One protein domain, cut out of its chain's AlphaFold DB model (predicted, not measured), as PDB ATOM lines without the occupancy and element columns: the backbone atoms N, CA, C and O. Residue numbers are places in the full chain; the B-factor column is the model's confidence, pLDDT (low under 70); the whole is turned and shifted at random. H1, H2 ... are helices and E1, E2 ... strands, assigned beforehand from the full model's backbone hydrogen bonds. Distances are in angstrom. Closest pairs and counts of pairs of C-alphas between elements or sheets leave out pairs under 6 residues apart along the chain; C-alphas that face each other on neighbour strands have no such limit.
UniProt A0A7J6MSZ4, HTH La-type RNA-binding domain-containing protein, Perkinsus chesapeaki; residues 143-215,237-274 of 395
ATOM      1  N   VAL A 143      38.598-114.942  21.072       88.06
ATOM      2  CA  VAL A 143      37.839-113.712  20.915       88.06
ATOM      3  C   VAL A 143      38.681-112.564  21.442       88.06
ATOM      4  O   VAL A 143      39.245-112.661  22.533       88.06
ATOM      5  N   ALA A 144      38.782-111.491  20.671       88.00
ATOM      6  CA  ALA A 144      39.292-110.216  21.137       88.00
ATOM      7  C   ALA A 144      38.127-109.401  21.700       88.00
ATOM      8  O   ALA A 144      37.113-109.228  21.029       88.00
ATOM      9  N   VAL A 145      38.276-108.895  22.919       86.81
ATOM     10  CA  VAL A 145      37.432-107.815  23.438       86.81
ATOM     11  C   VAL A 145      38.191-106.521  23.174       86.81
ATOM     12  O   VAL A 145      39.346-106.403  23.594       86.81
ATOM     13  N   ARG A 146      37.579-105.594  22.436       85.31
ATOM     14  CA  ARG A 146      38.164-104.294  22.066       85.31
ATOM     15  C   ARG A 146      37.444-103.161  22.800       85.31
ATOM     16  O   ARG A 146      36.375-103.381  23.362       85.31
ATOM     17  N   ASP A 147      38.063-101.983  22.796       81.62
ATOM     18  CA  ASP A 147      37.537-100.746  23.386       81.62
ATOM     19  C   ASP A 147      37.267-100.838  24.900       81.62
ATOM     20  O   ASP A 147      36.287-100.297  25.401       81.62
ATOM     21  N   ILE A 148      38.137-101.536  25.641       81.31
ATOM     22  CA  ILE A 148      38.020-101.700  27.097       81.31
ATOM     23  C   ILE A 148      38.468-100.409  27.817       81.31
ATOM     24  O   ILE A 148      39.656-100.070  27.740       81.31
ATOM     25  N   PRO A 149      37.581 -99.718  28.558       78.12
ATOM     26  CA  PRO A 149      37.941 -98.547  29.363       78.12
ATOM     27  C   PRO A 149      38.944 -98.888  30.473       78.12
ATOM     28  O   PRO A 149      38.986-100.026  30.947       78.12
ATOM     29  N   GLU A 150      39.748 -97.916  30.915       75.69
ATOM     30  CA  GLU A 150      40.781 -98.137  31.946       75.69
ATOM     31  C   GLU A 150      40.180 -98.516  33.315       75.69
ATOM     32  O   GLU A 150      40.812 -99.202  34.123       75.69
ATOM     33  N   GLU A 151      38.927 -98.138  33.554       77.50
ATOM     34  CA  GLU A 151      38.181 -98.410  34.778       77.50
ATOM     35  C   GLU A 151      37.656 -99.855  34.840       77.50
ATOM     36  O   GLU A 151      37.354-100.373  35.921       77.50
ATOM     37  N   VAL A 152      37.537-100.528  33.690       78.19
ATOM     38  CA  VAL A 152      36.947-101.865  33.586       78.19
ATOM     39  C   VAL A 152      38.037-102.934  33.638       78.19
ATOM     40  O   VAL A 152      38.792-103.162  32.694       78.19
ATOM     41  N   GLU A 153      38.084-103.663  34.750       80.19
ATOM     42  CA  GLU A 153      39.038-104.755  34.939       80.19
ATOM     43  C   GLU A 153      38.523-106.104  34.405       80.19
ATOM     44  O   GLU A 153      37.318-106.372  34.329       80.19
ATOM     45  N   TRP A 154      39.463-107.007  34.102       82.50
ATOM     46  CA  TRP A 154      39.179-108.360  33.609       82.50
ATOM     47  C   TRP A 154      38.114-109.137  34.411       82.50
ATOM     48  O   TRP A 154      37.289-109.784  33.769       82.50
ATOM     49  N   PRO A 155      38.057-109.110  35.759       83.69
ATOM     50  CA  PRO A 155      37.058-109.894  36.485       83.69
ATOM     51  C   PRO A 155      35.607-109.487  36.171       83.69
ATOM     52  O   PRO A 155      34.738-110.358  36.148       83.69
ATOM     53  N   ASN A 156      35.351-108.210  35.860       82.81
ATOM     54  CA  ASN A 156      34.021-107.732  35.466       82.81
ATOM     55  C   ASN A 156      33.653-108.224  34.066       82.81
ATOM     56  O   ASN A 156      32.574-108.774  33.863       82.81
ATOM     57  N   ILE A 157      34.596-108.113  33.127       82.62
ATOM     58  CA  ILE A 157      34.452-108.629  31.758       82.62
ATOM     59  C   ILE A 157      34.201-110.139  31.786       82.62
ATOM     60  O   ILE A 157      33.292-110.637  31.125       82.62
ATOM     61  N   LYS A 158      34.981-110.866  32.591       83.56
ATOM     62  CA  LYS A 158      34.850-112.308  32.776       83.56
ATOM     63  C   LYS A 158      33.458-112.678  33.277       83.56
ATOM     64  O   LYS A 158      32.854-113.575  32.703       83.56
ATOM     65  N   LYS A 159      32.955-111.994  34.311       83.19
ATOM     66  CA  LYS A 159      31.636-112.275  34.886       83.19
ATOM     67  C   LYS A 159      30.520-112.060  33.860       83.19
ATOM     68  O   LYS A 159      29.718-112.969  33.664       83.19
ATOM     69  N   SER A 160      30.518-110.921  33.160       83.00
ATOM     70  CA  SER A 160      29.524-110.642  32.116       83.00
ATOM     71  C   SER A 160      29.577-111.680  30.987       83.00
ATOM     72  O   SER A 160      28.542-112.189  30.563       83.00
ATOM     73  N   LEU A 161      30.776-112.049  30.520       83.31
ATOM     74  CA  LEU A 161      30.940-113.055  29.464       83.31
ATOM     75  C   LEU A 161      30.532-114.460  29.928       83.31
ATOM     76  O   LEU A 161      29.917-115.193  29.160       83.31
ATOM     77  N   GLU A 162      30.847-114.858  31.162       81.62
ATOM     78  CA  GLU A 162      30.444-116.161  31.703       81.62
ATOM     79  C   GLU A 162      28.923-116.279  31.841       81.62
ATOM     80  O   GLU A 162      28.379-117.317  31.469       81.62
ATOM     81  N   GLU A 163      28.230-115.235  32.305       81.06
ATOM     82  CA  GLU A 163      26.764-115.227  32.413       81.06
ATOM     83  C   GLU A 163      26.092-115.366  31.038       81.06
ATOM     84  O   GLU A 163      25.262-116.258  30.849       81.06
ATOM     85  N   ILE A 164      26.517-114.568  30.053       81.75
ATOM     86  CA  ILE A 164      25.947-114.575  28.694       81.75
ATOM     87  C   ILE A 164      26.233-115.904  27.977       81.75
ATOM     88  O   ILE A 164      25.366-116.481  27.314       81.75
ATOM     89  N   VAL A 165      27.449-116.433  28.114       78.94
ATOM     90  CA  VAL A 165      27.842-117.664  27.420       78.94
ATOM     91  C   VAL A 165      27.246-118.909  28.092       78.94
ATOM     92  O   VAL A 165      26.944-119.883  27.397       78.94
ATOM     93  N   LYS A 166      27.016-118.901  29.412       76.06
ATOM     94  CA  LYS A 166      26.393-120.026  30.135       76.06
ATOM     95  C   LYS A 166      24.977-120.325  29.640       76.06
ATOM     96  O   LYS A 166      24.611-121.495  29.549       76.06
ATOM     97  N   GLU A 167      24.210-119.299  29.278       71.81
ATOM     98  CA  GLU A 167      22.857-119.460  28.730       71.81
ATOM     99  C   GLU A 167      22.864-120.159  27.356       71.81
ATOM    100  O   GLU A 167      22.013-121.002  27.069       71.81
ATOM    101  N   LYS A 168      23.863-119.859  26.515       68.62
ATOM    102  CA  LYS A 168      23.948-120.354  25.132       68.62
ATOM    103  C   LYS A 168      24.679-121.685  24.978       68.62
ATOM    104  O   LYS A 168      24.258-122.512  24.173       68.62
ATOM    105  N   ALA A 169      25.751-121.917  25.732       64.75
ATOM    106  CA  ALA A 169      26.640-123.054  25.502       64.75
ATOM    107  C   ALA A 169      26.072-124.412  25.963       64.75
ATOM    108  O   ALA A 169      26.647-125.438  25.607       64.75
ATOM    109  N   LYS A 170      24.978-124.437  26.752       61.47
ATOM    110  CA  LYS A 170      24.390-125.658  27.361       61.47
ATOM    111  C   LYS A 170      25.457-126.617  27.935       61.47
ATOM    112  O   LYS A 170      25.314-127.835  27.856       61.47
ATOM    113  N   ASP A 171      26.556-126.075  28.467       58.03
ATOM    114  CA  ASP A 171      27.714-126.863  28.900       58.03
ATOM    115  C   ASP A 171      27.481-127.372  30.338       58.03
ATOM    116  O   ASP A 171      27.254-126.559  31.241       58.03
ATOM    117  N   PRO A 172      27.535-128.695  30.584       50.09
ATOM    118  CA  PRO A 172      27.277-129.276  31.901       50.09
ATOM    119  C   PRO A 172      28.360-128.949  32.943       50.09
ATOM    120  O   PRO A 172      28.101-129.064  34.137       50.09
ATOM    121  N   GLU A 173      29.562-128.524  32.532       55.09
ATOM    122  CA  GLU A 173      30.671-128.213  33.450       55.09
ATOM    123  C   GLU A 173      30.675-126.748  33.926       55.09
ATOM    124  O   GLU A 173      31.509-126.371  34.747       55.09
ATOM    125  N   GLY A 174      29.792-125.888  33.401       53.19
ATOM    126  CA  GLY A 174      29.584-124.517  33.889       53.19
ATOM    127  C   GLY A 174      30.737-123.522  33.689       53.19
ATOM    128  O   GLY A 174      30.552-122.342  33.969       53.19
ATOM    129  N   ASN A 175      31.903-123.950  33.184       63.66
ATOM    130  CA  ASN A 175      33.043-123.073  32.905       63.66
ATOM    131  C   ASN A 175      33.417-123.094  31.414       63.66
ATOM    132  O   ASN A 175      34.103-124.005  30.929       63.66
ATOM    133  N   VAL A 176      32.929-122.089  30.682       73.31
ATOM    134  CA  VAL A 176      33.117-121.960  29.228       73.31
ATOM    135  C   VAL A 176      34.412-121.211  28.893       73.31
ATOM    136  O   VAL A 176      35.020-121.466  27.851       73.31
ATOM    137  N   VAL A 177      34.909-120.364  29.799       82.56
ATOM    138  CA  VAL A 177      36.179-119.646  29.638       82.56
ATOM    139  C   VAL A 177      37.339-120.578  29.986       82.56
ATOM    140  O   VAL A 177      37.512-121.028  31.113       82.56
ATOM    141  N   THR A 178      38.175-120.888  28.999       80.94
ATOM    142  CA  THR A 178      39.342-121.762  29.192       80.94
ATOM    143  C   THR A 178      40.587-120.974  29.590       80.94
ATOM    144  O   THR A 178      41.420-121.485  30.336       80.94
ATOM    145  N   PHE A 179      40.738-119.756  29.075       84.81
ATOM    146  CA  PHE A 179      41.849-118.865  29.395       84.81
ATOM    147  C   PHE A 179      41.508-117.436  28.980       84.81
ATOM    148  O   PHE A 179      40.763-117.243  28.025       84.81
ATOM    149  N   ALA A 180      42.109-116.450  29.636       85.56
ATOM    150  CA  ALA A 180      42.112-115.077  29.160       85.56
ATOM    151  C   ALA A 180      43.452-114.405  29.445       85.56
ATOM    152  O   ALA A 180      44.108-114.711  30.443       85.56
ATOM    153  N   THR A 181      43.855-113.492  28.567       83.25
ATOM    154  CA  THR A 181      44.996-112.610  28.814       83.25
ATOM    155  C   THR A 181      44.576-111.439  29.696       83.25
ATOM    156  O   THR A 181      43.424-111.011  29.655       83.25
ATOM    157  N   SER A 182      45.522-110.856  30.433       81.69
ATOM    158  CA  SER A 182      45.320-109.552  31.073       81.69
ATOM    159  C   SER A 182      44.930-108.486  30.042       81.69
ATOM    160  O   SER A 182      45.303-108.591  28.868       81.69
ATOM    161  N   VAL A 183      44.191-107.468  30.490       81.81
ATOM    162  CA  VAL A 183      43.842-106.302  29.669       81.81
ATOM    163  C   VAL A 183      45.122-105.540  29.337       81.81
ATOM    164  O   VAL A 183      45.868-105.139  30.233       81.81
ATOM    165  N   ASP A 184      45.407-105.381  28.048       78.88
ATOM    166  CA  ASP A 184      46.530-104.582  27.572       78.88
ATOM    167  C   ASP A 184      46.145-103.104  27.678       78.88
ATOM    168  O   ASP A 184      45.344-102.617  26.881       78.88
ATOM    169  N   LYS A 185      46.698-102.396  28.671       74.31
ATOM    170  CA  LYS A 185      46.387-100.981  28.935       74.31
ATOM    171  C   LYS A 185      46.688-100.063  27.748       74.31
ATOM    172  O   LYS A 185      46.031 -99.049  27.596       74.31
ATOM    173  N   ASN A 186      47.649-100.422  26.893       73.81
ATOM    174  CA  ASN A 186      48.014 -99.597  25.736       73.81
ATOM    175  C   ASN A 186      47.089 -99.830  24.540       73.81
ATOM    176  O   ASN A 186      46.941 -98.963  23.684       73.81
ATOM    177  N   LYS A 187      46.528-101.038  24.433       75.25
ATOM    178  CA  LYS A 187      45.698-101.455  23.297       75.25
ATOM    179  C   LYS A 187      44.219-101.559  23.645       75.25
ATOM    180  O   LYS A 187      43.456-102.000  22.788       75.25
ATOM    181  N   HIS A 188      43.847-101.252  24.889       79.44
ATOM    182  CA  HIS A 188      42.491-101.357  25.429       79.44
ATOM    183  C   HIS A 188      41.787-102.660  25.015       79.44
ATOM    184  O   HIS A 188      40.625-102.667  24.614       79.44
ATOM    185  N   SER A 189      42.522-103.777  25.035       84.44
ATOM    186  CA  SER A 189      42.028-105.057  24.522       84.44
ATOM    187  C   SER A 189      42.548-106.258  25.297       84.44
ATOM    188  O   SER A 189      43.632-106.242  25.887       84.44
ATOM    189  N   CYS A 190      41.759-107.331  25.294       85.19
ATOM    190  CA  CYS A 190      42.142-108.622  25.852       85.19
ATOM    191  C   CYS A 190      41.711-109.768  24.930       85.19
ATOM    192  O   CYS A 190      40.768-109.638  24.151       85.19
ATOM    193  N   TYR A 191      42.414-110.898  25.016       88.12
ATOM    194  CA  TYR A 191      42.059-112.122  24.308       88.12
ATOM    195  C   TYR A 191      41.478-113.137  25.281       88.12
ATOM    196  O   TYR A 191      42.083-113.439  26.312       88.12
ATOM    197  N   VAL A 192      40.344-113.718  24.913       87.44
ATOM    198  CA  VAL A 192      39.639-114.728  25.698       87.44
ATOM    199  C   VAL A 192      39.467-115.982  24.852       87.44
ATOM    200  O   VAL A 192      39.030-115.925  23.707       87.44
ATOM    201  N   LEU A 193      39.841-117.130  25.408       86.75
ATOM    202  CA  LEU A 193      39.643-118.445  24.813       86.75
ATOM    203  C   LEU A 193      38.413-119.097  25.439       86.75
ATOM    204  O   LEU A 193      38.419-119.427  26.629       86.75
ATOM    205  N   PHE A 194      37.416-119.381  24.613       87.00
ATOM    206  CA  PHE A 194      36.212-120.101  25.007       87.00
ATOM    207  C   PHE A 194      36.264-121.565  24.561       87.00
ATOM    208  O   PHE A 194      36.954-121.929  23.602       87.00
ATOM    209  N   LYS A 195      35.541-122.436  25.270       84.69
ATOM    210  CA  LYS A 195      35.237-123.782  24.773       84.69
ATOM    211  C   LYS A 195      34.403-123.663  23.488       84.69
ATOM    212  O   LYS A 195      33.577-122.761  23.394       84.69
ATOM    213  N   PRO A 196      34.600-124.568  22.519       80.75
ATOM    214  CA  PRO A 196      33.828-124.539  21.286       80.75
ATOM    215  C   PRO A 196      32.386-124.992  21.549       80.75
ATOM    216  O   PRO A 196      32.180-126.030  22.190       80.75
ATOM    217  N   PHE A 197      31.419-124.272  20.993       81.25
ATOM    218  CA  PHE A 197      29.995-124.627  20.957       81.25
ATOM    219  C   PHE A 197      29.427-124.337  19.562       81.25
ATOM    220  O   PHE A 197      30.148-123.854  18.689       81.25
ATOM    221  N   ASP A 198      28.182-124.727  19.315       73.19
ATOM    222  CA  ASP A 198      27.581-124.565  17.991       73.19
ATOM    223  C   ASP A 198      27.279-123.082  17.722       73.19
ATOM    224  O   ASP A 198      26.792-122.375  18.601       73.19
ATOM    225  N   ASP A 199      27.622-122.608  16.522       75.81
ATOM    226  CA  ASP A 199      27.506-121.204  16.089       75.81
ATOM    227  C   ASP A 199      28.317-120.178  16.910       75.81
ATOM    228  O   ASP A 199      28.052-118.975  16.866       75.81
ATOM    229  N   ASP A 200      29.358-120.628  17.616       80.62
ATOM    230  CA  ASP A 200      30.203-119.792  18.477       80.62
ATOM    231  C   ASP A 200      30.832-118.574  17.766       80.62
ATOM    232  O   ASP A 200      30.817-117.479  18.324       80.62
ATOM    233  N   VAL A 201      31.326-118.689  16.528       81.38
ATOM    234  CA  VAL A 201      31.857-117.514  15.795       81.38
ATOM    235  C   VAL A 201      30.790-116.485  15.469       81.38
ATOM    236  O   VAL A 201      31.049-115.299  15.659       81.38
ATOM    237  N   GLN A 202      29.617-116.903  14.986       81.06
ATOM    238  CA  GLN A 202      28.556-115.949  14.664       81.06
ATOM    239  C   GLN A 202      28.101-115.249  15.944       81.06
ATOM    240  O   GLN A 202      28.028-114.025  15.993       81.06
ATOM    241  N   PHE A 203      27.927-116.022  17.018       83.88
ATOM    242  CA  PHE A 203      27.595-115.501  18.334       83.88
ATOM    243  C   PHE A 203      28.586-114.430  18.804       83.88
ATOM    244  O   PHE A 203      28.166-113.332  19.150       83.88
ATOM    245  N   PHE A 204      29.892-114.707  18.778       84.25
ATOM    246  CA  PHE A 204      30.896-113.731  19.211       84.25
ATOM    247  C   PHE A 204      31.109-112.582  18.224       84.25
ATOM    248  O   PHE A 204      31.692-111.579  18.615       84.25
ATOM    249  N   THR A 205      30.663-112.696  16.975       84.62
ATOM    250  CA  THR A 205      30.683-111.577  16.020       84.62
ATOM    251  C   THR A 205      29.572-110.575  16.329       84.62
ATOM    252  O   THR A 205      29.788-109.368  16.261       84.62
ATOM    253  N   ASP A 206      28.394-111.072  16.713       83.56
ATOM    254  CA  ASP A 206      27.215-110.240  16.969       83.56
ATOM    255  C   ASP A 206      27.097-109.797  18.439       83.56
ATOM    256  O   ASP A 206      26.286-108.929  18.776       83.56
ATOM    257  N   LEU A 207      27.896-110.388  19.333       84.38
ATOM    258  CA  LEU A 207      27.814-110.140  20.765       84.38
ATOM    259  C   LEU A 207      28.321-108.737  21.131       84.38
ATOM    260  O   LEU A 207      29.492-108.380  20.976       84.38
ATOM    261  N   LYS A 208      27.405-107.976  21.727       84.56
ATOM    262  CA  LYS A 208      27.680-106.760  22.488       84.56
ATOM    263  C   LYS A 208      27.228-106.988  23.915       84.56
ATOM    264  O   LYS A 208      26.148-107.533  24.140       84.56
ATOM    265  N   PHE A 209      28.047-106.597  24.875       83.31
ATOM    266  CA  PHE A 209      27.731-106.798  26.281       83.31
ATOM    267  C   PHE A 209      28.139-105.594  27.104       83.31
ATOM    268  O   PHE A 209      29.013-104.823  26.721       83.31
ATOM    269  N   LYS A 210      27.495-105.445  28.256       82.62
ATOM    270  CA  LYS A 210      27.779-104.350  29.170       82.62
ATOM    271  C   LYS A 210      28.694-104.816  30.294       82.62
ATOM    272  O   LYS A 210      28.510-105.901  30.854       82.62
ATOM    273  N   ALA A 211      29.679-103.994  30.624       81.12
ATOM    274  CA  ALA A 211      30.560-104.200  31.762       81.12
ATOM    275  C   ALA A 211      30.617-102.927  32.609       81.12
ATOM    276  O   ALA A 211      30.793-101.829  32.085       81.12
ATOM    277  N   SER A 212      30.471-103.081  33.924       74.38
ATOM    278  CA  SER A 212      30.614-101.990  34.892       74.38
ATOM    279  C   SER A 212      31.941-102.116  35.651       74.38
ATOM    280  O   SER A 212      32.353-103.244  35.944       74.38
ATOM    281  N   PRO A 213      32.596-101.010  36.031       75.00
ATOM    282  CA  PRO A 213      33.772-101.026  36.901       75.00
ATOM    283  C   PRO A 213      33.421-101.481  38.333       75.00
ATOM    284  O   PRO A 213      32.259-101.456  38.746       75.00
ATOM    285  N   PHE A 214      34.424-101.925  39.105       61.72
ATOM    286  CA  PHE A 214      34.237-102.229  40.532       61.72
ATOM    287  C   PHE A 214      33.944-100.943  41.321       61.72
ATOM    288  O   PHE A 214      34.464 -99.874  40.998       61.72
ATOM    289  N   ALA A 215      33.133-101.062  42.376       56.72
ATOM    290  CA  ALA A 215      32.630 -99.933  43.167       56.72
ATOM    291  C   ALA A 215      33.730 -99.022  43.753       56.72
ATOM    292  O   ALA A 215      33.479 -97.840  43.967       56.72
ATOM    293  N   GLU A 237      27.675 -98.125  32.862       70.81
ATOM    294  CA  GLU A 237      27.729 -99.331  32.039       70.81
ATOM    295  C   GLU A 237      28.437 -99.005  30.724       70.81
ATOM    296  O   GLU A 237      27.966 -98.171  29.951       70.81
ATOM    297  N   PHE A 238      29.542 -99.691  30.446       78.00
ATOM    298  CA  PHE A 238      30.261 -99.558  29.184       78.00
ATOM    299  C   PHE A 238      29.857-100.684  28.235       78.00
ATOM    300  O   PHE A 238      29.874-101.856  28.617       78.00
ATOM    301  N   GLU A 239      29.487-100.336  27.003       82.19
ATOM    302  CA  GLU A 239      29.163-101.305  25.954       82.19
ATOM    303  C   GLU A 239      30.452-101.783  25.271       82.19
ATOM    304  O   GLU A 239      31.139-101.014  24.602       82.19
ATOM    305  N   LEU A 240      30.772-103.065  25.438       84.56
ATOM    306  CA  LEU A 240      31.932-103.728  24.851       84.56
ATOM    307  C   LEU A 240      31.511-104.647  23.707       84.56
ATOM    308  O   LEU A 240      30.417-105.221  23.705       84.56
ATOM    309  N   LYS A 241      32.424-104.822  22.750       84.06
ATOM    310  CA  LYS A 241      32.242-105.698  21.589       84.06
ATOM    311  C   LYS A 241      33.253-106.828  21.603       84.06
ATOM    312  O   LYS A 241      34.400-106.659  22.029       84.06
ATOM    313  N   THR A 242      32.822-107.974  21.100       87.06
ATOM    314  CA  THR A 242      33.684-109.123  20.853       87.06
ATOM    315  C   THR A 242      33.932-109.304  19.365       87.06
ATOM    316  O   THR A 242      33.047-109.076  18.550       87.06
ATOM    317  N   GLU A 243      35.138-109.738  19.010       85.25
ATOM    318  CA  GLU A 243      35.496-110.078  17.635       85.25
ATOM    319  C   GLU A 243      36.276-111.401  17.613       85.25
ATOM    320  O   GLU A 243      37.317-111.516  18.272       85.25
ATOM    321  N   PRO A 244      35.816-112.428  16.876       87.12
ATOM    322  CA  PRO A 244      36.599-113.637  16.670       87.12
ATOM    323  C   PRO A 244      37.902-113.326  15.931       87.12
ATOM    324  O   PRO A 244      37.934-112.573  14.959       87.12
ATOM    325  N   VAL A 245      38.999-113.925  16.387       84.94
ATOM    326  CA  VAL A 245      40.338-113.587  15.900       84.94
ATOM    327  C   VAL A 245      40.785-114.553  14.804       84.94
ATOM    328  O   VAL A 245      40.776-115.768  15.005       84.94
ATOM    329  N   TYR A 246      41.273-114.030  13.673       83.88
ATOM    330  CA  TYR A 246      41.714-114.817  12.511       83.88
ATOM    331  C   TYR A 246      43.191-114.588  12.148       83.88
ATOM    332  O   TYR A 246      43.850-113.653  12.600       83.88
ATOM    333  N   GLY A 247      43.727-115.457  11.286       80.75
ATOM    334  CA  GLY A 247      44.971-115.205  10.554       80.75
ATOM    335  C   GLY A 247      46.202-114.943  11.432       80.75
ATOM    336  O   GLY A 247      46.620-115.798  12.214       80.75
ATOM    337  N   ILE A 248      46.840-113.787  11.227       81.25
ATOM    338  CA  ILE A 248      48.071-113.386  11.929       81.25
ATOM    339  C   ILE A 248      47.779-113.111  13.405       81.25
ATOM    340  O   ILE A 248      48.495-113.612  14.270       81.25
ATOM    341  N   GLU A 249      46.687-112.401  13.689       80.12
ATOM    342  CA  GLU A 249      46.282-112.061  15.052       80.12
ATOM    343  C   GLU A 249      45.982-113.328  15.868       80.12
ATOM    344  O   GLU A 249      46.392-113.443  17.021       80.12
ATOM    345  N   LEU A 250      45.396-114.350  15.233       83.25
ATOM    346  CA  LEU A 250      45.155-115.647  15.869       83.25
ATOM    347  C   LEU A 250      46.471-116.335  16.243       83.25
ATOM    348  O   LEU A 250      46.601-116.889  17.334       83.25
ATOM    349  N   LYS A 251      47.466-116.305  15.348       81.19
ATOM    350  CA  LYS A 251      48.794-116.871  15.625       81.19
ATOM    351  C   LYS A 251      49.469-116.149  16.785       81.19
ATOM    352  O   LYS A 251      50.114-116.804  17.600       81.19
ATOM    353  N   ASP A 252      49.324-114.833  16.873       82.75
ATOM    354  CA  ASP A 252      49.916-114.046  17.951       82.75
ATOM    355  C   ASP A 252      49.197-114.258  19.286       82.75
ATOM    356  O   ASP A 252      49.865-114.441  20.304       82.75
ATOM    357  N   ALA A 253      47.867-114.364  19.291       83.38
ATOM    358  CA  ALA A 253      47.103-114.756  20.473       83.38
ATOM    359  C   ALA A 253      47.479-116.173  20.951       83.38
ATOM    360  O   ALA A 253      47.681-116.401  22.144       83.38
ATOM    361  N   LEU A 254      47.678-117.118  20.024       83.62
ATOM    362  CA  LEU A 254      48.120-118.481  20.338       83.62
ATOM    363  C   LEU A 254      49.533-118.533  20.935       83.62
ATOM    364  O   LEU A 254      49.788-119.382  21.784       83.62
ATOM    365  N   LYS A 255      50.435-117.611  20.582       84.56
ATOM    366  CA  LYS A 255      51.758-117.506  21.232       84.56
ATOM    367  C   LYS A 255      51.684-116.995  22.675       84.56
ATOM    368  O   LYS A 255      52.590-117.284  23.450       84.56
ATOM    369  N   ARG A 256      50.643-116.233  23.033       84.31
ATOM    370  CA  ARG A 256      50.431-115.707  24.398       84.31
ATOM    371  C   ARG A 256      49.851-116.756  25.355       84.31
ATOM    372  O   ARG A 256      49.870-116.554  26.566       84.31
ATOM    373  N   LEU A 257      49.332-117.865  24.828       83.69
ATOM    374  CA  LEU A 257      48.708-118.932  25.607       83.69
ATOM    375  C   LEU A 257      49.761-119.877  26.223       83.69
ATOM    376  O   LEU A 257      50.678-120.314  25.523       83.69
ATOM    377  N   PRO A 258      49.619-120.278  27.503       85.38
ATOM    378  CA  PRO A 258      50.481-121.291  28.105       85.38
ATOM    379  C   PRO A 258      50.411-122.636  27.368       85.38
ATOM    380  O   PRO A 258      49.357-123.048  26.875       85.38
ATOM    381  N   ALA A 259      51.514-123.391  27.384       82.62
ATOM    382  CA  ALA A 259      51.624-124.671  26.674       82.62
ATOM    383  C   ALA A 259      50.540-125.695  27.065       82.62
ATOM    384  O   ALA A 259      50.037-126.427  26.211       82.62
ATOM    385  N   HIS A 260      50.135-125.736  28.341       83.56
ATOM    386  CA  HIS A 260      49.088-126.653  28.804       83.56
ATOM    387  C   HIS A 260      47.702-126.303  28.229       83.56
ATOM    388  O   HIS A 260      46.928-127.209  27.915       83.56
ATOM    389  N   VAL A 261      47.407-125.011  28.029       85.19
ATOM    390  CA  VAL A 261      46.154-124.539  27.421       85.19
ATOM    391  C   VAL A 261      46.136-124.858  25.930       85.19
ATOM    392  O   VAL A 261      45.150-125.401  25.434       85.19
ATOM    393  N   LEU A 262      47.249-124.611  25.230       84.19
ATOM    394  CA  LEU A 262      47.408-124.987  23.822       84.19
ATOM    395  C   LEU A 262      47.217-126.493  23.618       84.19
ATOM    396  O   LEU A 262      46.463-126.902  22.738       84.19
ATOM    397  N   ARG A 263      47.820-127.322  24.482       83.75
ATOM    398  CA  ARG A 263      47.642-128.780  24.446       83.75
ATOM    399  C   ARG A 263      46.183-129.184  24.681       83.75
ATOM    400  O   ARG A 263      45.695-130.090  24.011       83.75
ATOM    401  N   LYS A 264      45.475-128.510  25.596       84.25
ATOM    402  CA  LYS A 264      44.046-128.756  25.857       84.25
ATOM    403  C   LYS A 264      43.179-128.374  24.654       84.25
ATOM    404  O   LYS A 264      42.296-129.144  24.288       84.25
ATOM    405  N   ARG A 265      43.461-127.239  24.002       85.25
ATOM    406  CA  ARG A 265      42.807-126.819  22.750       85.25
ATOM    407  C   ARG A 265      43.047-127.835  21.634       85.25
ATOM    408  O   ARG A 265      42.096-128.278  21.002       85.25
ATOM    409  N   GLU A 266      44.292-128.264  21.431       84.81
ATOM    410  CA  GLU A 266      44.628-129.264  20.411       84.81
ATOM    411  C   GLU A 266      43.964-130.622  20.692       84.81
ATOM    412  O   GLU A 266      43.468-131.262  19.767       84.81
ATOM    413  N   SER A 267      43.895-131.045  21.961       83.88
ATOM    414  CA  SER A 267      43.150-132.246  22.359       83.88
ATOM    415  C   SER A 267      41.673-132.117  22.006       83.88
ATOM    416  O   SER A 267      41.157-132.960  21.288       83.88
ATOM    417  N   ARG A 268      41.013-131.019  22.400       84.31
ATOM    418  CA  ARG A 268      39.598-130.773  22.072       84.31
ATOM    419  C   ARG A 268      39.343-130.738  20.569       84.31
ATOM    420  O   ARG A 268      38.333-131.265  20.117       84.31
ATOM    421  N   ALA A 269      40.251-130.145  19.792       84.00
ATOM    422  CA  ALA A 269      40.170-130.147  18.334       84.00
ATOM    423  C   ALA A 269      40.251-131.576  17.774       84.00
ATOM    424  O   ALA A 269      39.455-131.951  16.915       84.00
ATOM    425  N   LYS A 270      41.170-132.402  18.292       83.19
ATOM    426  CA  LYS A 270      41.277-133.823  17.927       83.19
ATOM    427  C   LYS A 270      40.044-134.615  18.347       83.19
ATOM    428  O   LYS A 270      39.570-135.417  17.550       83.19
ATOM    429  N   ASP A 271      39.506-134.372  19.535       81.69
ATOM    430  CA  ASP A 271      38.323-135.058  20.055       81.69
ATOM    431  C   ASP A 271      37.069-134.693  19.252       81.69
ATOM    432  O   ASP A 271      36.340-135.594  18.842       81.69
ATOM    433  N   ARG A 272      36.864-133.407  18.923       79.25
ATOM    434  CA  ARG A 272      35.788-132.950  18.020       79.25
ATOM    435  C   ARG A 272      35.957-133.480  16.599       79.25
ATOM    436  O   ARG A 272      34.988-133.884  15.964       79.25
ATOM    437  N   LYS A 273      37.187-133.509  16.080       79.50
ATOM    438  CA  LYS A 273      37.452-134.117  14.773       79.50
ATOM    439  C   LYS A 273      37.127-135.608  14.805       79.50
ATOM    440  O   LYS A 273      36.429-136.089  13.926       79.50
ATOM    441  N   ARG A 274      37.568-136.321  15.843       80.25
ATOM    442  CA  ARG A 274      37.291-137.746  16.032       80.25
ATOM    443  C   ARG A 274      35.803-138.013  16.197       80.25
ATOM    444  O   ARG A 274      35.348-139.014  15.669       80.25
TER     445      ARG A 274
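Overview. This is residues 143 to 215 and 237 to 274 of the 395 residues of the protein "HTH La-type RNA-binding domain-containing protein" of Perkinsus chesapeaki (UniProt A0A7J6MSZ4). A strongly twisted sheet of five strands curls like part of a barrel round one helix, H1. H2 packs on the sheet at E5, H3 crosses over E3 and E1, and H4 only grazes the sheet near E2, its remaining length running toward one end of the long axis. The printed part has 111 residues, with five named strands and four named helices in the order E1 H1 E2 E3 H2 E4 E5 H3 H4. The sheet's order is E2 E3 E1 E5 E4, all antiparallel, and the class is mixed, helices and strands. The whole is compact, with a radius of gyration of the C-alphas of 14.0 A, yet elongated, spanning 45 by 29 by 23 A.

Arrangement. E1, residues 143 to 146, is an inner strand between E3, residues 190 to 194, and E5, residues 238 to 244; N 143 and O 192 are 2.8 A apart, N 144 and O 243 2.8 A, both within hydrogen-bond range. H1, residues 154 to 169, is on one face of the sheet, making two layers, a helix over a sheet. E2, residues 177 to 180, forms a hairpin with E3, with N 178 and O 193 at 2.8 A. E1, H1 and E2 make a split strand-helix-strand unit, two strands running the same way with E3 between them, and its crossover is right-handed. H2, residues 200 to 206, has a height over the sheet of 7.6 A; its closest C-alphas to E5 are those of Thr 205 and Glu 243, 5.3 A apart. E4, residues 208 to 211, is an edge strand beside E5, with N 240 and O 209 at 2.8 A; the closest C-alphas of H1 and E4 are those of Ile 157 and Ala 211, 5.9 A. H3, residues 247 to 256, runs across the strands at a height of 10.3 A. H4, residues 259 to 274, is close to H3 but not clearly touching it, the closest C-alphas being those of Leu 254 and Leu 262, 7.4 A apart. In H2, H3 and H4 every O i to N i+4 pair is within hydrogen-bond range; in H1, 10 of 12 are.

Along the chain. E1 begins at C-alpha 143, (37.839, -113.712, 20.915). H1 measures 20.9 A from first to last C-alpha and has a kink of 27 degrees near residue 163. E5 measures 19.9 A, H3 14.9 A and E3 12.9 A. H4 measures 22.1 A and ends at C-alpha 274, (37.291, -137.746, 16.032).

Size, cuts and confidence. The two C-alphas farthest apart are those of Ala 215 and Arg 274, 46.8 A. Residues 216 to 236 are not printed, and C-alphas 215 and 237 are 12.2 A apart across this cut, in the link from E4 to E5. Of the links that are printed whole, none is long. The mean pLDDT of the printed part is 80.0; residues 168 to 175 and 214 to 215 are under 70.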